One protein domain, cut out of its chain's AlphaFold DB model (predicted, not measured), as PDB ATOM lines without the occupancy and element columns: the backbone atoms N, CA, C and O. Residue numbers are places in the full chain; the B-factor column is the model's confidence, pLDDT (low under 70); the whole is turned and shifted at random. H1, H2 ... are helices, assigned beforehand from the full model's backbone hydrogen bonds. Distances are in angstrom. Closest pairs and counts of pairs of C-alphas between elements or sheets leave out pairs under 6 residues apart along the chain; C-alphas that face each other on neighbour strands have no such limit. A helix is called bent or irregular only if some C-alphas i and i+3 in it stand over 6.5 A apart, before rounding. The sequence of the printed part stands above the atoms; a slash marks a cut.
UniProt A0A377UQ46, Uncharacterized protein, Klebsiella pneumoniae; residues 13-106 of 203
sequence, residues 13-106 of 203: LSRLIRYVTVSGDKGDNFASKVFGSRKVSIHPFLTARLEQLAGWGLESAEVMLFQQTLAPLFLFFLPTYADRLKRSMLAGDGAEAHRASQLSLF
ATOM      1  N   LEU A  13     134.288 149.778  41.856       96.19
ATOM      2  CA  LEU A  13     135.384 150.152  40.963       96.19
ATOM      3  C   LEU A  13     136.300 151.216  41.597       96.19
ATOM      4  O   LEU A  13     137.518 151.084  41.509       96.19
ATOM      5  N   SER A  14     135.738 152.227  42.264       97.56
ATOM      6  CA  SER A  14     136.509 153.269  42.953       97.56
ATOM      7  C   SER A  14     137.384 152.702  44.061       97.56
ATOM      8  O   SER A  14     138.568 153.022  44.157       97.56
ATOM      9  N   ARG A  15     136.822 151.792  44.858       97.50
ATOM     10  CA  ARG A  15     137.546 151.110  45.930       97.50
ATOM     11  C   ARG A  15     138.716 150.279  45.395       97.50
ATOM     12  O   ARG A  15     139.797 150.286  45.985       97.50
ATOM     13  N   LEU A  16     138.526 149.601  44.259       97.19
ATOM     14  CA  LEU A  16     139.595 148.865  43.573       97.19
ATOM     15  C   LEU A  16     140.676 149.804  43.026       97.19
ATOM     16  O   LEU A  16     141.860 149.496  43.138       97.19
ATOM     17  N   ILE A  17     140.282 150.954  42.472       97.06
ATOM     18  CA  ILE A  17     141.215 151.988  42.004       97.06
ATOM     19  C   ILE A  17     142.043 152.514  43.179       97.06
ATOM     20  O   ILE A  17     143.266 152.514  43.104       97.06
ATOM     21  N   ARG A  18     141.411 152.867  44.304       97.06
ATOM     22  CA  ARG A  18     142.126 153.298  45.516       97.06
ATOM     23  C   ARG A  18     143.105 152.247  46.019       97.06
ATOM     24  O   ARG A  18     144.224 152.601  46.374       97.06
ATOM     25  N   TYR A  19     142.717 150.971  46.018       96.69
ATOM     26  CA  TYR A  19     143.622 149.891  46.405       96.69
ATOM     27  C   TYR A  19     144.898 149.889  45.553       96.69
ATOM     28  O   TYR A  19     145.998 149.877  46.106       96.69
ATOM     29  N   VAL A  20     144.777 149.919  44.220       96.88
ATOM     30  CA  VAL A  20     145.953 149.864  43.331       96.88
ATOM     31  C   VAL A  20     146.778 151.152  43.383       96.88
ATOM     32  O   VAL A  20     148.000 151.082  43.353       96.88
ATOM     33  N   THR A  21     146.131 152.307  43.561       96.00
ATOM     34  CA  THR A  21     146.810 153.598  43.733       96.00
ATOM     35  C   THR A  21     147.657 153.612  45.005       96.00
ATOM     36  O   THR A  21     148.828 153.963  44.959       96.00
ATOM     37  N   VAL A  22     147.093 153.188  46.141       94.25
ATOM     38  CA  VAL A  22     147.790 153.231  47.439       94.25
ATOM     39  C   VAL A  22     148.840 152.125  47.563       94.25
ATOM     40  O   VAL A  22     149.906 152.348  48.127       94.25
ATOM     41  N   SER A  23     148.556 150.926  47.051       94.00
ATOM     42  CA  SER A  23     149.500 149.801  47.127       94.00
ATOM     43  C   SER A  23     150.658 149.899  46.131       94.00
ATOM     44  O   SER A  23     151.631 149.159  46.268       94.00
ATOM     45  N   GLY A  24     150.538 150.752  45.107       93.94
ATOM     46  CA  GLY A  24     151.462 150.797  43.974       93.94
ATOM     47  C   GLY A  24     151.389 149.562  43.065       93.94
ATOM     48  O   GLY A  24     152.222 149.411  42.169       93.94
ATOM     49  N   ASP A  25     150.425 148.654  43.278       93.38
ATOM     50  CA  ASP A  25     150.246 147.489  42.414       93.38
ATOM     51  C   ASP A  25     149.620 147.902  41.077       93.38
ATOM     52  O   ASP A  25     148.790 148.805  40.990       93.38
ATOM     53  N   LYS A  26     149.968 147.193  40.005       94.94
ATOM     54  CA  LYS A  26     149.304 147.402  38.716       94.94
ATOM     55  C   LYS A  26     147.932 146.740  38.747       94.94
ATOM     56  O   LYS A  26     147.777 145.617  39.227       94.94
ATOM     57  N   GLY A  27     146.921 147.385  38.175       95.06
ATOM     58  CA  GLY A  27     145.572 146.820  38.202       95.06
ATOM     59  C   GLY A  27     145.418 145.498  37.447       95.06
ATOM     60  O   GLY A  27     144.555 144.698  37.798       95.06
ATOM     61  N   ASP A  28     146.275 145.203  36.467       95.62
ATOM     62  CA  ASP A  28     146.308 143.898  35.803       95.62
ATOM     63  C   ASP A  28     146.959 142.804  36.672       95.62
ATOM     64  O   ASP A  28     146.492 141.665  36.652       95.62
ATOM     65  N   ASN A  29     147.983 143.141  37.466       95.50
ATOM     66  CA  ASN A  29     148.536 142.253  38.491       95.50
ATOM     67  C   ASN A  29     147.467 141.918  39.531       95.50
ATOM     68  O   ASN A  29     147.249 140.741  39.821       95.50
ATOM     69  N   PHE A  30     146.782 142.936  40.059       95.00
ATOM     70  CA  PHE A  30     145.690 142.735  41.007       95.00
ATOM     71  C   PHE A  30     144.582 141.868  40.393       95.00
ATOM     72  O   PHE A  30     144.190 140.864  40.986       95.00
ATOM     73  N   ALA A  31     144.158 142.161  39.157       94.69
ATOM     74  CA  ALA A  31     143.177 141.342  38.448       94.69
ATOM     75  C   ALA A  31     143.638 139.883  38.276       94.69
ATOM     76  O   ALA A  31     142.837 138.963  38.424       94.69
ATOM     77  N   SER A  32     144.929 139.647  38.027       95.44
ATOM     78  CA  SER A  32     145.488 138.294  37.963       95.44
ATOM     79  C   SER A  32     145.423 137.565  39.303       95.44
ATOM     80  O   SER A  32     145.137 136.372  39.314       95.44
ATOM     81  N   LYS A  33     145.693 138.260  40.415       94.31
ATOM     82  CA  LYS A  33     145.673 137.685  41.771       94.31
ATOM     83  C   LYS A  33     144.255 137.340  42.230       94.31
ATOM     84  O   LYS A  33     144.068 136.323  42.886       94.31
ATOM     85  N   VAL A  34     143.275 138.178  41.890       93.19
ATOM     86  CA  VAL A  34     141.875 137.987  42.296       93.19
ATOM     87  C   VAL A  34     141.135 137.047  41.350       93.19
ATOM     88  O   VAL A  34     140.473 136.120  41.798       93.19
ATOM     89  N   PHE A  35     141.238 137.286  40.042       91.81
ATOM     90  CA  PHE A  35     140.386 136.642  39.038       91.81
ATOM     91  C   PHE A  35     141.105 135.574  38.205       91.81
ATOM     92  O   PHE A  35     140.530 135.054  37.246       91.81
ATOM     93  N   GLY A  36     142.386 135.306  38.481       92.69
ATOM     94  CA  GLY A  36     143.210 134.374  37.705       92.69
ATOM     95  C   GLY A  36     143.551 134.856  36.290       92.69
ATOM     96  O   GLY A  36     144.118 134.104  35.502       92.69
ATOM     97  N   SER A  37     143.209 136.099  35.927       92.38
ATOM     98  CA  SER A  37     143.468 136.642  34.592       92.38
ATOM     99  C   SER A  37     143.757 138.136  34.618       92.38
ATOM    100  O   SER A  37     142.986 138.948  35.128       92.38
ATOM    101  N   ARG A  38     144.840 138.525  33.942       92.50
ATOM    102  CA  ARG A  38     145.184 139.932  33.700       92.50
ATOM    103  C   ARG A  38     144.183 140.619  32.782       92.50
ATOM    104  O   ARG A  38     144.128 141.838  32.753       92.50
ATOM    105  N   LYS A  39     143.414 139.891  31.968       88.81
ATOM    106  CA  LYS A  39     142.580 140.477  30.901       88.81
ATOM    107  C   LYS A  39     141.153 140.822  31.341       88.81
ATOM    108  O   LYS A  39     140.378 141.283  30.510       88.81
ATOM    109  N   VAL A  40     140.817 140.639  32.618       89.19
ATOM    110  CA  VAL A  40     139.467 140.904  33.130       89.19
ATOM    111  C   VAL A  40     139.093 142.376  32.959       89.19
ATOM    112  O   VAL A  40     139.834 143.276  33.353       89.19
ATOM    113  N   SER A  41     137.933 142.605  32.347       88.62
ATOM    114  CA  SER A  41     137.261 143.901  32.317       88.62
ATOM    115  C   SER A  41     136.272 143.999  33.472       88.62
ATOM    116  O   SER A  41     135.541 143.042  33.731       88.62
ATOM    117  N   ILE A  42     136.203 145.163  34.106       90.62
ATOM    118  CA  ILE A  42     135.288 145.450  35.208       90.62
ATOM    119  C   ILE A  42     134.210 146.390  34.692       90.62
ATOM    120  O   ILE A  42     134.516 147.501  34.277       90.62
ATOM    121  N   HIS A  43     132.947 145.965  34.708       91.75
ATOM    122  CA  HIS A  43     131.860 146.901  34.447       91.75
ATOM    123  C   HIS A  43     131.731 147.847  35.654       91.75
ATOM    124  O   HIS A  43     131.510 147.345  36.762       91.75
ATOM    125  N   PRO A  44     131.829 149.180  35.482       90.50
ATOM    126  CA  PRO A  44     131.851 150.117  36.607       90.50
ATOM    127  C   PRO A  44     130.662 149.964  37.557       90.50
ATOM    128  O   PRO A  44     130.831 149.951  38.769       90.50
ATOM    129  N   PHE A  45     129.464 149.781  36.998       90.94
ATOM    130  CA  PHE A  45     128.211 149.753  37.763       90.94
ATOM    131  C   PHE A  45     127.700 148.350  38.090       90.94
ATOM    132  O   PHE A  45     126.829 148.196  38.939       90.94
ATOM    133  N   LEU A  46     128.219 147.342  37.385       91.94
ATOM    134  CA  LEU A  46     127.729 145.960  37.370       91.94
ATOM    135  C   LEU A  46     128.917 145.013  37.538       91.94
ATOM    136  O   LEU A  46     129.100 144.066  36.774       91.94
ATOM    137  N   THR A  47     129.803 145.344  38.478       92.94
ATOM    138  CA  THR A  47     130.998 144.543  38.733       92.94
ATOM    139  C   THR A  47     130.577 143.113  39.066       92.94
ATOM    140  O   THR A  47     129.765 142.895  39.961       92.94
ATOM    141  N   ALA A  48     131.107 142.159  38.301       93.50
ATOM    142  CA  ALA A  48     130.840 140.738  38.468       93.50
ATOM    143  C   ALA A  48     131.985 140.041  39.217       93.50
ATOM    144  O   ALA A  48     133.044 140.640  39.423       93.50
ATOM    145  N   ARG A  49     131.790 138.759  39.553       94.38
ATOM    146  CA  ARG A  49     132.732 137.920  40.321       94.38
ATOM    147  C   ARG A  49     132.956 138.444  41.740       94.38
ATOM    148  O   ARG A  49     134.074 138.411  42.258       94.38
ATOM    149  N   LEU A  50     131.893 138.946  42.365       96.38
ATOM    150  CA  LEU A  50     131.951 139.518  43.709       96.38
ATOM    151  C   LEU A  50     132.368 138.490  44.768       96.38
ATOM    152  O   LEU A  50     133.046 138.858  45.718       96.38
ATOM    153  N   GLU A  51     132.056 137.206  44.587       96.06
ATOM    154  CA  GLU A  51     132.515 136.142  45.495       96.06
ATOM    155  C   GLU A  51     134.045 136.022  45.528       96.06
ATOM    156  O   GLU A  51     134.635 135.849  46.593       96.06
ATOM    157  N   GLN A  52     134.709 136.212  44.383       94.50
ATOM    158  CA  GLN A  52     136.174 136.214  44.306       94.50
ATOM    159  C   GLN A  52     136.762 137.451  45.005       94.50
ATOM    160  O   GLN A  52     137.797 137.364  45.666       94.50
ATOM    161  N   LEU A  53     136.084 138.599  44.903       94.31
ATOM    162  CA  LEU A  53     136.481 139.841  45.574       94.31
ATOM    163  C   LEU A  53     136.237 139.812  47.087       94.31
ATOM    164  O   LEU A  53     137.047 140.362  47.831       94.31
ATOM    165  N   ALA A  54     135.183 139.144  47.558       94.06
ATOM    166  CA  ALA A  54     134.864 139.035  48.982       94.06
ATOM    167  C   ALA A  54     136.009 138.389  49.782       94.06
ATOM    168  O   ALA A  54     136.312 138.819  50.893       94.06
ATOM    169  N   GLY A  55     136.752 137.449  49.180       91.94
ATOM    170  CA  GLY A  55     137.969 136.883  49.782       91.94
ATOM    171  C   GLY A  55     139.072 137.917  50.067       91.94
ATOM    172  O   GLY A  55     139.909 137.720  50.954       91.94
ATOM    173  N   TRP A  56     139.057 139.056  49.370       93.31
ATOM    174  CA  TRP A  56     139.991 140.174  49.538       93.31
ATOM    175  C   TRP A  56     139.428 141.317  50.386       93.31
ATOM    176  O   TRP A  56     140.205 142.157  50.842       93.31
ATOM    177  N   GLY A  57     138.118 141.342  50.619       90.38
ATOM    178  CA  GLY A  57     137.438 142.298  51.488       90.38
ATOM    179  C   GLY A  57     137.311 141.820  52.934       90.38
ATOM    180  O   GLY A  57     137.854 140.778  53.328       90.38
ATOM    181  N   LEU A  58     136.603 142.635  53.716       90.31
ATOM    182  CA  LEU A  58     136.095 142.288  55.050       90.31
ATOM    183  C   LEU A  58     134.588 141.995  55.021       90.31
ATOM    184  O   LEU A  58     134.058 141.407  55.957       90.31
ATOM    185  N   GLU A  59     133.910 142.396  53.949       92.75
ATOM    186  CA  GLU A  59     132.473 142.244  53.765       92.75
ATOM    187  C   GLU A  59     132.130 141.109  52.792       92.75
ATOM    188  O   GLU A  59     132.953 140.684  51.977       92.75
ATOM    189  N   SER A  60     130.897 140.605  52.885       96.12
ATOM    190  CA  SER A  60     130.415 139.549  51.996       96.12
ATOM    191  C   SER A  60     130.205 140.064  50.568       96.12
ATOM    192  O   SER A  60     130.025 141.260  50.324       96.12
ATOM    193  N   ALA A  61     130.159 139.135  49.611       96.69
ATOM    194  CA  ALA A  61     129.851 139.453  48.220       96.69
ATOM    195  C   ALA A  61     128.480 140.135  48.065       96.69
ATOM    196  O   ALA A  61     128.324 141.014  47.221       96.69
ATOM    197  N   GLU A  62     127.500 139.775  48.901       96.25
ATOM    198  CA  GLU A  62     126.189 140.427  48.909       96.25
ATOM    199  C   GLU A  62     126.260 141.866  49.419       96.25
ATOM    200  O   GLU A  62     125.657 142.755  48.824       96.25
ATOM    201  N   VAL A  63     127.041 142.132  50.468       95.31
ATOM    202  CA  VAL A  63     127.246 143.509  50.938       95.31
ATOM    203  C   VAL A  63     127.890 144.351  49.835       95.31
ATOM    204  O   VAL A  63     127.385 145.431  49.522       95.31
ATOM    205  N   MET A  64     128.925 143.834  49.160       96.56
ATOM    206  CA  MET A  64     129.529 144.514  48.004       96.56
ATOM    207  C   MET A  64     128.506 144.758  46.884       96.56
ATOM    208  O   MET A  64     128.460 145.855  46.325       96.56
ATOM    209  N   LEU A  65     127.671 143.758  46.577       96.38
ATOM    210  CA  LEU A  65     126.623 143.841  45.559       96.38
ATOM    211  C   LEU A  65     125.665 145.001  45.850       96.38
ATOM    212  O   LEU A  65     125.451 145.848  44.983       96.38
ATOM    213  N   PHE A  66     125.091 145.053  47.052       94.81
ATOM    214  CA  PHE A  66     124.036 146.016  47.366       94.81
ATOM    215  C   PHE A  66     124.565 147.417  47.694       94.81
ATOM    216  O   PHE A  66     123.904 148.407  47.374       94.81
ATOM    217  N   GLN A  67     125.755 147.525  48.289       94.25
ATOM    218  CA  GLN A  67     126.273 148.811  48.766       94.25
ATOM    219  C   GLN A  67     127.210 149.499  47.775       94.25
ATOM    220  O   GLN A  67     127.261 150.725  47.748       94.25
ATOM    221  N   GLN A  68     127.921 148.743  46.933       96.00
ATOM    222  CA  GLN A  68     128.982 149.288  46.079       96.00
ATOM    223  C   GLN A  68     128.727 149.105  44.575       96.00
ATOM    224  O   GLN A  68     129.600 149.394  43.755       96.00
ATOM    225  N   THR A  69     127.539 148.646  44.174       95.69
ATOM    226  CA  THR A  69     127.142 148.544  42.760       95.69
ATOM    227  C   THR A  69     125.754 149.139  42.528       95.69
ATOM    228  O   THR A  69     125.025 149.428  43.475       95.69
ATOM    229  N   LEU A  70     125.360 149.299  41.262       93.50
ATOM    230  CA  LEU A  70     123.994 149.698  40.911       93.50
ATOM    231  C   LEU A  70     123.016 148.514  40.852       93.50
ATOM    232  O   LEU A  70     121.869 148.714  40.466       93.50
ATOM    233  N   ALA A  71     123.410 147.302  41.266       94.00
ATOM    234  CA  ALA A  71     122.510 146.148  41.312       94.00
ATOM    235  C   ALA A  71     121.148 146.441  41.975       94.00
ATOM    236  O   ALA A  71     120.146 146.099  41.350       94.00
ATOM    237  N   PRO A  72     121.048 147.118  43.146       92.31
ATOM    238  CA  PRO A  72     119.753 147.355  43.794       92.31
ATOM    239  C   PRO A  72     118.725 148.027  42.878       92.31
ATOM    240  O   PRO A  72     117.546 147.686  42.920       92.31
ATOM    241  N   LEU A  73     119.190 148.945  42.025       88.75
ATOM    242  CA  LEU A  73     118.362 149.648  41.055       88.75
ATOM    243  C   LEU A  73     117.755 148.662  40.050       88.75
ATOM    244  O   LEU A  73     116.540 148.581  39.900       88.75
ATOM    245  N   PHE A  74     118.599 147.874  39.387       89.00
ATOM    246  CA  PHE A  74     118.145 146.935  38.363       89.00
ATOM    247  C   PHE A  74     117.305 145.802  38.949       89.00
ATOM    248  O   PHE A  74     116.315 145.416  38.342       89.00
ATOM    249  N   LEU A  75     117.650 145.298  40.137       91.62
ATOM    250  CA  LEU A  75     116.866 144.257  40.804       91.62
ATOM    251  C   LEU A  75     115.442 144.740  41.122       91.62
ATOM    252  O   LEU A  75     114.495 143.973  40.979       91.62
ATOM    253  N   PHE A  76     115.287 146.014  41.503       89.31
ATOM    254  CA  PHE A  76     113.982 146.600  41.794       89.31
ATOM    255  C   PHE A  76     113.139 146.824  40.529       89.31
ATOM    256  O   PHE A  76     111.964 146.462  40.503       89.31
ATOM    257  N   PHE A  77     113.723 147.402  39.475       86.56
ATOM    258  CA  PHE A  77     112.979 147.760  38.258       86.56
ATOM    259  C   PHE A  77     112.855 146.622  37.233       86.56
ATOM    260  O   PHE A  77     112.024 146.715  36.331       86.56
ATOM    261  N   LEU A  78     113.643 145.547  37.354       88.38
ATOM    262  CA  LEU A  78     113.650 144.406  36.429       88.38
ATOM    263  C   LEU A  78     113.431 143.075  37.174       88.38
ATOM    264  O   LEU A  78     114.304 142.201  37.135       88.38
ATOM    265  N   PRO A  79     112.267 142.867  37.820       88.94
ATOM    266  CA  PRO A  79     112.017 141.683  38.646       88.94
ATOM    267  C   PRO A  79     112.189 140.369  37.872       88.94
ATOM    268  O   PRO A  79     112.746 139.410  38.396       88.94
ATOM    269  N   THR A  80     111.814 140.334  36.589       92.19
ATOM    270  CA  THR A  80     111.984 139.159  35.716       92.19
ATOM    271  C   THR A  80     113.449 138.750  35.523       92.19
ATOM    272  O   THR A  80     113.740 137.575  35.310       92.19
ATOM    273  N   TYR A  81     114.384 139.701  35.598       91.31
ATOM    274  CA  TYR A  81     115.816 139.456  35.399       91.31
ATOM    275  C   TYR A  81     116.608 139.445  36.711       91.31
ATOM    276  O   TYR A  81     117.803 139.146  36.680       91.31
ATOM    277  N   ALA A  82     115.967 139.732  37.848       91.69
ATOM    278  CA  ALA A  82     116.637 139.988  39.119       91.69
ATOM    279  C   ALA A  82     117.544 138.827  39.562       91.69
ATOM    280  O   ALA A  82     118.741 139.022  39.772       91.69
ATOM    281  N   ASP A  83     117.024 137.598  39.599       93.50
ATOM    282  CA  ASP A  83     117.801 136.422  40.021       93.50
ATOM    283  C   ASP A  83     118.951 136.090  39.071       93.50
ATOM    284  O   ASP A  83     120.020 135.628  39.481       93.50
ATOM    285  N   ARG A  84     118.737 136.298  37.769       94.31
ATOM    286  CA  ARG A  84     119.771 136.090  36.752       94.31
ATOM    287  C   ARG A  84     120.876 137.133  36.901       94.31
ATOM    288  O   ARG A  84     122.050 136.764  36.919       94.31
ATOM    289  N   LEU A  85     120.506 138.400  37.080       94.19
ATOM    290  CA  LEU A  85     121.442 139.493  37.314       94.19
ATOM    291  C   LEU A  85     122.245 139.260  38.599       94.19
ATOM    292  O   LEU A  85     123.474 139.227  38.536       94.19
ATOM    293  N   LYS A  86     121.576 139.001  39.730       95.94
ATOM    294  CA  LYS A  86     122.224 138.738  41.025       95.94
ATOM    295  C   LYS A  86     123.247 137.603  40.914       95.94
ATOM    296  O   LYS A  86     124.415 137.807  41.242       95.94
ATOM    297  N   ARG A  87     122.861 136.445  40.361       96.25
ATOM    298  CA  ARG A  87     123.778 135.302  40.168       96.25
ATOM    299  C   ARG A  87     124.958 135.633  39.255       96.25
ATOM    300  O   ARG A  87     126.093 135.272  39.564       96.25
ATOM    301  N   SER A  88     124.711 136.340  38.152       95.31
ATOM    302  CA  SER A  88     125.773 136.726  37.213       95.31
ATOM    303  C   SER A  88     126.797 137.686  37.832       95.31
ATOM    304  O   SER A  88     127.986 137.572  37.549       95.31
ATOM    305  N   MET A  89     126.362 138.584  38.722       96.44
ATOM    306  CA  MET A  89     127.256 139.504  39.425       96.44
ATOM    307  C   MET A  89     128.022 138.818  40.563       96.44
ATOM    308  O   MET A  89     129.209 139.085  40.746       96.44
ATOM    309  N   LEU A  90     127.386 137.908  41.304       96.44
ATOM    310  CA  LEU A  90     128.040 137.198  42.407       96.44
ATOM    311  C   LEU A  90     129.109 136.214  41.909       96.44
ATOM    312  O   LEU A  90     130.289 136.385  42.228       96.44
ATOM    313  N   ALA A  91     128.715 135.253  41.069       93.19
ATOM    314  CA  ALA A  91     129.558 134.122  40.667       93.19
ATOM    315  C   ALA A  91     129.879 134.076  39.159       93.19
ATOM    316  O   ALA A  91     130.831 133.416  38.743       93.19
ATOM    317  N   GLY A  92     129.081 134.751  38.328       85.69
ATOM    318  CA  GLY A  92     129.177 134.688  36.866       85.69
ATOM    319  C   GLY A  92     130.175 135.663  36.232       85.69
ATOM    320  O   GLY A  92     131.155 136.103  36.838       85.69
ATOM    321  N   ASP A  93     129.937 135.999  34.961       83.19
ATOM    322  CA  ASP A  93     130.716 136.997  34.230       83.19
ATOM    323  C   ASP A  93     129.940 138.299  33.978       83.19
ATOM    324  O   ASP A  93     128.710 138.357  33.990       83.19
ATOM    325  N   GLY A  94     130.697 139.372  33.734       85.00
ATOM    326  CA  GLY A  94     130.137 140.706  33.533       85.00
ATOM    327  C   GLY A  94     129.367 140.884  32.220       85.00
ATOM    328  O   GLY A  94     128.606 141.840  32.107       85.00
ATOM    329  N   ALA A  95     129.535 139.999  31.230       87.19
ATOM    330  CA  ALA A  95     128.788 140.089  29.979       87.19
ATOM    331  C   ALA A  95     127.335 139.642  30.178       87.19
ATOM    332  O   ALA A  95     126.427 140.285  29.651       87.19
ATOM    333  N   GLU A  96     127.106 138.588  30.968       89.62
ATOM    334  CA  GLU A  96     125.750 138.192  31.359       89.62
ATOM    335  C   GLU A  96     125.105 139.223  32.284       89.62
ATOM    336  O   GLU A  96     123.960 139.599  32.044       89.62
ATOM    337  N   ALA A  97     125.847 139.761  33.260       89.19
ATOM    338  CA  ALA A  97     125.337 140.832  34.118       89.19
ATOM    339  C   ALA A  97     124.896 142.057  33.303       89.19
ATOM    340  O   ALA A  97     123.803 142.586  33.498       89.19
ATOM    341  N   HIS A  98     125.705 142.463  32.320       87.88
ATOM    342  CA  HIS A  98     125.356 143.551  31.416       87.88
ATOM    343  C   HIS A  98     124.073 143.254  30.619       87.88
ATOM    344  O   HIS A  98     123.174 144.093  30.587       87.88
ATOM    345  N   ARG A  99     123.928 142.052  30.038       86.69
ATOM    346  CA  ARG A  99     122.694 141.653  29.331       86.69
ATOM    347  C   ARG A  99     121.473 141.635  30.255       86.69
ATOM    348  O   ARG A  99     120.442 142.203  29.910       86.69
ATOM    349  N   ALA A 100     121.585 141.017  31.427       86.31
ATOM    350  CA  ALA A 100     120.483 140.890  32.379       86.31
ATOM    351  C   ALA A 100     120.046 142.246  32.961       86.31
ATOM    352  O   ALA A 100     118.870 142.430  33.252       86.31
ATOM    353  N   SER A 101     120.965 143.213  33.073       83.50
ATOM    354  CA  SER A 101     120.651 144.568  33.552       83.50
ATOM    355  C   SER A 101     119.818 145.405  32.583       83.50
ATOM    356  O   SER A 101     119.320 146.455  32.973       83.50
ATOM    357  N   GLN A 102     119.725 144.998  31.310       83.75
ATOM    358  CA  GLN A 102     119.081 145.777  30.246       83.75
ATOM    359  C   GLN A 102     119.615 147.222  30.125       83.75
ATOM    360  O   GLN A 102     118.966 148.069  29.520       83.75
ATOM    361  N   LEU A 103     120.814 147.514  30.653       78.88
ATOM    362  CA  LEU A 103     121.382 148.866  30.715       78.88
ATOM    363  C   LEU A 103     121.488 149.533  29.336       78.88
ATOM    364  O   LEU A 103     121.309 150.741  29.216       78.88
ATOM    365  N   SER A 104     121.714 148.744  28.284       71.50
ATOM    366  CA  SER A 104     121.762 149.231  26.900       71.50
ATOM    367  C   SER A 104     120.461 149.890  26.425       71.50
ATOM    368  O   SER A 104     120.508 150.661  25.475       71.50
ATOM    369  N   LEU A 105     119.320 149.630  27.079       64.25
ATOM    370  CA  LEU A 105     118.038 150.282  26.777       64.25
ATOM    371  C   LEU A 105     117.921 151.691  27.376       64.25
ATOM    372  O   LEU A 105     117.056 152.458  26.968       64.25
ATOM    373  N   PHE A 106     118.780 152.036  28.338       62.69
ATOM    374  CA  PHE A 106     118.699 153.278  29.115       62.69
ATOM    375  C   PHE A 106     119.831 154.271  28.784       62.69
ATOM    376  O   PHE A 106     120.017 155.256  29.497       62.69
TER     377      PHE A 106
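AT A GLANCE: This is residues 13 to 106 of the 203 residues of an uncharacterized protein of Klebsiella pneumoniae (UniProt A0A377UQ46). This is an elongated body of short helices. At one end H6 runs side by side with H5 and H7, which are apart from each other, and at the other end H1 and H2 meet at a corner. Between these two ends lie H3 and H4, with H4 making a steep corner with H6 where its first residue, Ala 61, comes near the last residue of H6, Leu 90, and a long stretch without a named element, residues 36 to 49, leads from H2 to H3. The printed part has 94 residues with seven named helices, H1 to H7 in chain order, and no named strand, and its class is all helix. It is compact, with a radius of gyration of the C-alphas of 13.2 A, and the C-alphas span 41 by 25 by 21 A.

IN THESE COORDINATES: The longest helix is H6, residues 79 to 90, 17.1 A from first to last C-alpha. It is irregular, with C-alphas 80 and 83 lying 7.7 A apart. Before it comes H5, residues 71 to 77, and after it H7, residues 94 to 100, whose C-alpha 100 is at (120.483, 140.890, 32.379). H4 is residues 61 to 68, 10.1 A long, and H3 is residues 50 to 54. H1, residues 13 to 23, is 15.4 A long and begins with C-alpha 13 at (135.384, 150.152, 40.963). H2, residues 27 to 35, is 11.5 A long.

HOW THE PARTS SIT: H6 is the hub, touching H3, H4, H5 and H7. H6 and H7 form a helical hairpin, opposite ways at a shallow tilt of 7 degrees, with the C-alphas of Ser 88 and Ala 97 closest at 5.2 A. H5 and H6 form another, opposite ways at 10 degrees; H6 touches H5 with residues 81 to 86 alone, and the closest C-alphas, of Leu 75 and Ala 82, are 4.6 A apart. H6 touches H4 with residues 89 to 90 alone, at a steep tilt of 69.7 degrees, only just short of about perpendicular; the C-alphas of Ala 61 and Leu 90 are closest at 6.5 A. H3 touches H4, with the C-alphas of Leu 50 and Ala 61 closest at 5.0 A. H2 and H3 only just touch, with 3 pairs of C-alphas within 8 A, those of Val 34 and Gln 52 closest at 6.3 A. H1 and H2 touch only at the corner, only just, with 3 pairs within 8 A, those of Val 20 and Gly 27 closest at 6.0 A. Every O i to N i+4 pair is within hydrogen-bond range in H1, H2, H3, H4, H5 and H7, and 6 of 8 are in H6.

THE WHOLE: The C-alphas farthest apart, of Gly 24 and Thr 80, are 42.0 A apart. The printed part has no cut. The link from H2 to H3 is long. The mean pLDDT of the printed part is 91.8, and residues 105 to 106 are under 70.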